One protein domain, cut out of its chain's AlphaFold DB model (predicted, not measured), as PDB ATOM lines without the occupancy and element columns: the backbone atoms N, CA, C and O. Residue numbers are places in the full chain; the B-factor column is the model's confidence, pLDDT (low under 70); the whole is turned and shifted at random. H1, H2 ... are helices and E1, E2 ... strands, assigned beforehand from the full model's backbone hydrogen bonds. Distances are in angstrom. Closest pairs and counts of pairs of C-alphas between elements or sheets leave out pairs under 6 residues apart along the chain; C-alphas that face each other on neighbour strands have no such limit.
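This is residues 115 to 155 of the 157 residues of an uncharacterized protein of Mesorhizobium sp. M1A.F.Ca.ET.072.01.1.1 (UniProt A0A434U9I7). A small two-stranded hairpin, E1 and E2, has one helix, H1, packed on it, and a long loop, residues 126 to 144, swings out from the end of E2 and folds back to the start of H1. The printed part has 41 residues with two named strands and one named helix, in the order E1, E2, H1; the sheet, E1 - E2, is antiparallel. The class is mixed, helices and strands, with 19 residues, under half, in named elements. The whole is compact, with a radius of gyration of the C-alphas of 8.9 A and spans of 25 by 21 by 14 A.

E1, residues 115 to 118, and E2, residues 121 to 125, are antiparallel neighbours and form a hairpin, with 134 degrees between their directions. Across the pair, N 116 and O 123 are within hydrogen-bond range at 2.8 A, as are N 123 and O 116 at 2.8 A. C-alphas 117 and 122 face each other at 4.4 A. H1, residues 145 to 154, has 5 pairs of C-alphas within 8 A with E2, the closest being those of Phe 122 and Glu 145, 5.6 A apart. With E1 it has 4 such pairs, the closest being the C-alphas of Val 115 and Ala 148, 6.4 A apart. In H1 every O i to N i+4 pair is within hydrogen-bond range.

E2 measures 12.5 A from C-alpha 121 to C-alpha 125. E1 begins at C-alpha 115, (29.666, -137.501, -43.425), and measures 9.7 A. H1 measures 14.1 A and ends at C-alpha 154, (31.357, -133.352, -56.732).

The two C-alphas farthest apart, those of Gly 119 and Leu 155, are 24.7 A apart. The printed part has no cut. The link from E1 to E2 is tight, and the link from E2 to H1, 19 residues, is long. Mean pLDDT of the printed part is 79.2, and residues 135 to 136 are under 70.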
ATOM      1  N   VAL A 115      30.820-136.615 -43.271       82.75
ATOM      2  CA  VAL A 115      29.666-137.501 -43.425       82.75
ATOM      3  C   VAL A 115      29.303-138.059 -42.054       82.75
ATOM      4  O   VAL A 115      30.131-138.668 -41.385       82.75
ATOM      5  N   SER A 116      28.060-137.850 -41.631       83.38
ATOM      6  CA  SER A 116      27.528-138.331 -40.361       83.38
ATOM      7  C   SER A 116      26.429-139.358 -40.599       83.38
ATOM      8  O   SER A 116      25.502-139.141 -41.381       83.38
ATOM      9  N   LYS A 117      26.529-140.510 -39.938       85.56
ATOM     10  CA  LYS A 117      25.564-141.603 -40.073       85.56
ATOM     11  C   LYS A 117      24.419-141.419 -39.082       85.56
ATOM     12  O   LYS A 117      24.610-141.546 -37.876       85.56
ATOM     13  N   GLU A 118      23.212-141.210 -39.590       78.88
ATOM     14  CA  GLU A 118      21.995-141.133 -38.785       78.88
ATOM     15  C   GLU A 118      21.066-142.298 -39.164       78.88
ATOM     16  O   GLU A 118      20.509-142.388 -40.263       78.88
ATOM     17  N   GLY A 119      20.954-143.272 -38.257       81.38
ATOM     18  CA  GLY A 119      20.213-144.511 -38.491       81.38
ATOM     19  C   GLY A 119      20.825-145.369 -39.608       81.38
ATOM     20  O   GLY A 119      21.928-145.901 -39.471       81.38
ATOM     21  N   ARG A 120      20.079-145.547 -40.707       80.88
ATOM     22  CA  ARG A 120      20.503-146.317 -41.897       80.88
ATOM     23  C   ARG A 120      21.037-145.442 -43.034       80.88
ATOM     24  O   ARG A 120      21.298-145.972 -44.107       80.88
ATOM     25  N   LYS A 121      21.148-144.131 -42.824       85.81
ATOM     26  CA  LYS A 121      21.520-143.178 -43.869       85.81
ATOM     27  C   LYS A 121      22.690-142.304 -43.447       85.81
ATOM     28  O   LYS A 121      22.959-142.141 -42.260       85.81
ATOM     29  N   PHE A 122      23.361-141.744 -44.438       86.00
ATOM     30  CA  PHE A 122      24.529-140.891 -44.290       86.00
ATOM     31  C   PHE A 122      24.175-139.471 -44.718       86.00
ATOM     32  O   PHE A 122      23.643-139.261 -45.798       86.00
ATOM     33  N   PHE A 123      24.444-138.489 -43.874       87.31
ATOM     34  CA  PHE A 123      24.135-137.086 -44.124       87.31
ATOM     35  C   PHE A 123      25.430-136.300 -44.145       87.31
ATOM     36  O   PHE A 123      26.312-136.550 -43.328       87.31
ATOM     37  N   VAL A 124      25.544-135.339 -45.050       84.38
ATOM     38  CA  VAL A 124      26.672-134.413 -45.012       84.38
ATOM     39  C   VAL A 124      26.403-133.382 -43.919       84.38
ATOM     40  O   VAL A 124      25.330-132.782 -43.869       84.38
ATOM     41  N   VAL A 125      27.359-133.212 -43.017       86.25
ATOM     42  CA  VAL A 125      27.330-132.260 -41.911       86.25
ATOM     43  C   VAL A 125      28.553-131.352 -41.972       86.25
ATOM     44  O   VAL A 125      29.619-131.744 -42.430       86.25
ATOM     45  N   ASP A 126      28.411-130.123 -41.507       82.38
ATOM     46  CA  ASP A 126      29.519-129.208 -41.286       82.38
ATOM     47  C   ASP A 126      30.372-129.713 -40.107       82.38
ATOM     48  O   ASP A 126      29.896-130.523 -39.303       82.38
ATOM     49  N   PRO A 127      31.598-129.193 -39.908       75.00
ATOM     50  CA  PRO A 127      32.435-129.550 -38.754       75.00
ATOM     51  C   PRO A 127      31.787-129.217 -37.395       75.00
ATOM     52  O   PRO A 127      32.233-129.689 -36.354       75.00
ATOM     53  N   ALA A 128      30.709-128.428 -37.394       73.12
ATOM     54  CA  ALA A 128      29.866-128.167 -36.229       73.12
ATOM     55  C   ALA A 128      28.823-129.276 -35.950       73.12
ATOM     56  O   ALA A 128      28.045-129.155 -35.006       73.12
ATOM     57  N   GLY A 129      28.758-130.328 -36.775       71.00
ATOM     58  CA  GLY A 129      27.754-131.394 -36.691       71.00
ATOM     59  C   GLY A 129      26.371-130.998 -37.224       71.00
ATOM     60  O   GLY A 129      25.389-131.694 -36.972       71.00
ATOM     61  N   VAL A 130      26.278-129.880 -37.951       79.19
ATOM     62  CA  VAL A 130      25.027-129.363 -38.525       79.19
ATOM     63  C   VAL A 130      24.851-129.914 -39.933       79.19
ATOM     64  O   VAL A 130      25.774-129.821 -40.730       79.19
ATOM     65  N   LYS A 131      23.682-130.472 -40.263       79.75
ATOM     66  CA  LYS A 131      23.397-130.991 -41.612       79.75
ATOM     67  C   LYS A 131      23.493-129.876 -42.648       79.75
ATOM     68  O   LYS A 131      22.877-128.825 -42.487       79.75
ATOM     69  N   VAL A 132      24.256-130.133 -43.703       76.12
ATOM     70  CA  VAL A 132      24.486-129.182 -44.789       76.12
ATOM     71  C   VAL A 132      23.626-129.583 -45.961       76.12
ATOM     72  O   VAL A 132      23.771-130.676 -46.494       76.12
ATOM     73  N   GLU A 133      22.745-128.685 -46.376       76.31
ATOM     74  CA  GLU A 133      21.927-128.853 -47.572       76.31
ATOM     75  C   GLU A 133      22.410-127.838 -48.608       76.31
ATOM     76  O   GLU A 133      22.298-126.627 -48.411       76.31
ATOM     77  N   ARG A 134      23.031-128.327 -49.684       71.62
ATOM     78  CA  ARG A 134      23.583-127.517 -50.780       71.62
ATOM     79  C   ARG A 134      23.349-128.211 -52.112       71.62
ATOM     80  O   ARG A 134      23.003-129.388 -52.141       71.62
ATOM     81  N   ASP A 135      23.536-127.476 -53.203       65.56
ATOM     82  CA  ASP A 135      23.435-128.014 -54.561       65.56
ATOM     83  C   ASP A 135      24.400-129.203 -54.719       65.56
ATOM     84  O   ASP A 135      25.602-129.047 -54.527       65.56
ATOM     85  N   GLY A 136      23.860-130.406 -54.943       69.50
ATOM     86  CA  GLY A 136      24.618-131.666 -54.962       69.50
ATOM     87  C   GLY A 136      24.565-132.508 -53.677       69.50
ATOM     88  O   GLY A 136      24.957-133.672 -53.724       69.50
ATOM     89  N   ILE A 137      24.033-131.985 -52.561       78.94
ATOM     90  CA  ILE A 137      23.850-132.722 -51.299       78.94
ATOM     91  C   ILE A 137      22.376-133.100 -51.071       78.94
ATOM     92  O   ILE A 137      21.515-132.230 -50.959       78.94
ATOM     93  N   GLU A 138      22.071-134.393 -50.933       76.00
ATOM     94  CA  GLU A 138      20.708-134.879 -50.698       76.00
ATOM     95  C   GLU A 138      20.253-134.729 -49.234       76.00
ATOM     96  O   GLU A 138      20.741-135.407 -48.327       76.00
ATOM     97  N   SER A 139      19.185-133.952 -49.018       73.44
ATOM     98  CA  SER A 139      18.498-133.784 -47.723       73.44
ATOM     99  C   SER A 139      17.995-135.091 -47.108       73.44
ATOM    100  O   SER A 139      17.825-135.212 -45.896       73.44
ATOM    101  N   LYS A 140      17.700-136.090 -47.950       77.94
ATOM    102  CA  LYS A 140      17.151-137.386 -47.526       77.94
ATOM    103  C   LYS A 140      18.212-138.324 -46.961       77.94
ATOM    104  O   LYS A 140      17.818-139.374 -46.440       77.94
ATOM    105  N   GLY A 141      19.486-137.948 -47.054       75.44
ATOM    106  CA  GLY A 141      20.628-138.770 -46.697       75.44
ATOM    107  C   GLY A 141      20.887-139.877 -47.715       75.44
ATOM    108  O   GLY A 141      19.973-140.432 -48.328       75.44
ATOM    109  N   TYR A 142      22.154-140.225 -47.837       86.44
ATOM    110  CA  TYR A 142      22.697-141.221 -48.735       86.44
ATOM    111  C   TYR A 142      22.590-142.627 -48.152       86.44
ATOM    112  O   TYR A 142      22.643-142.824 -46.935       86.44
ATOM    113  N   ALA A 143      22.458-143.628 -49.019       85.25
ATOM    114  CA  ALA A 143      22.443-145.032 -48.604       85.25
ATOM    115  C   ALA A 143      23.839-145.542 -48.204       85.25
ATOM    116  O   ALA A 143      23.948-146.473 -47.407       85.25
ATOM    117  N   ALA A 144      24.894-144.922 -48.736       82.88
ATOM    118  CA  ALA A 144      26.281-145.279 -48.484       82.88
ATOM    119  C   ALA A 144      27.108-144.035 -48.151       82.88
ATOM    120  O   ALA A 144      26.917-142.970 -48.735       82.88
ATOM    121  N   GLU A 145      28.067-144.200 -47.244       78.00
ATOM    122  CA  GLU A 145      28.993-143.138 -46.854       78.00
ATOM    123  C   GLU A 145      29.790-142.621 -48.054       78.00
ATOM    124  O   GLU A 145      29.972-141.423 -48.222       78.00
ATOM    125  N   GLN A 146      30.200-143.536 -48.934       81.50
ATOM    126  CA  GLN A 146      30.945-143.220 -50.145       81.50
ATOM    127  C   GLN A 146      30.157-142.326 -51.110       81.50
ATOM    128  O   GLN A 146      30.759-141.510 -51.797       81.50
ATOM    129  N   ASP A 147      28.828-142.442 -51.139       82.06
ATOM    130  CA  ASP A 147      27.970-141.611 -51.989       82.06
ATOM    131  C   ASP A 147      27.851-140.186 -51.422       82.06
ATOM    132  O   ASP A 147      27.952-139.207 -52.157       82.06
ATOM    133  N   ALA A 148      27.794-140.065 -50.091       81.00
ATOM    134  CA  ALA A 148      27.880-138.781 -49.400       81.00
ATOM    135  C   ALA A 148      29.256-138.112 -49.584       81.00
ATOM    136  O   ALA A 148      29.330-136.908 -49.820       81.00
ATOM    137  N   TRP A 149      30.347-138.883 -49.532       80.19
ATOM    138  CA  TRP A 149      31.694-138.388 -49.834       80.19
ATOM    139  C   TRP A 149      31.841-137.971 -51.294       80.19
ATOM    140  O   TRP A 149      32.432-136.933 -51.575       80.19
ATOM    141  N   ASN A 150      31.283-138.742 -52.227       81.81
ATOM    142  CA  ASN A 150      31.308-138.397 -53.642       81.81
ATOM    143  C   ASN A 150      30.511-137.117 -53.916       81.81
ATOM    144  O   ASN A 150      30.960-136.282 -54.688       81.81
ATOM    145  N   ALA A 151      29.385-136.915 -53.229       79.44
ATOM    146  CA  ALA A 151      28.633-135.667 -53.289       79.44
ATOM    147  C   ALA A 151      29.441-134.470 -52.772       79.44
ATOM    148  O   ALA A 151      29.470-133.435 -53.430       79.44
ATOM    149  N   ILE A 152      30.163-134.622 -51.653       79.81
ATOM    150  CA  ILE A 152      31.089-133.593 -51.144       79.81
ATOM    151  C   ILE A 152      32.187-133.282 -52.172       79.81
ATOM    152  O   ILE A 152      32.549-132.123 -52.359       79.81
ATOM    153  N   LEU A 153      32.716-134.305 -52.846       78.19
ATOM    154  CA  LEU A 153      33.776-134.169 -53.850       78.19
ATOM    155  C   LEU A 153      33.277-133.624 -55.196       78.19
ATOM    156  O   LEU A 153      34.052-133.003 -55.920       78.19
ATOM    157  N   ALA A 154      32.008-133.851 -55.526       76.38
ATOM    158  CA  ALA A 154      31.357-133.352 -56.732       76.38
ATOM    159  C   ALA A 154      30.960-131.871 -56.622       76.38
ATOM    160  O   ALA A 154      30.575-131.274 -57.629       76.38
ATOM    161  N   LEU A 155      31.069-131.268 -55.431       70.00
ATOM    162  CA  LEU A 155      30.869-129.834 -55.256       70.00
ATOM    163  C   LEU A 155      31.954-129.065 -56.029       70.00
ATOM    164  O   LEU A 155      33.147-129.282 -55.783       70.00
TER     165      LEU A 155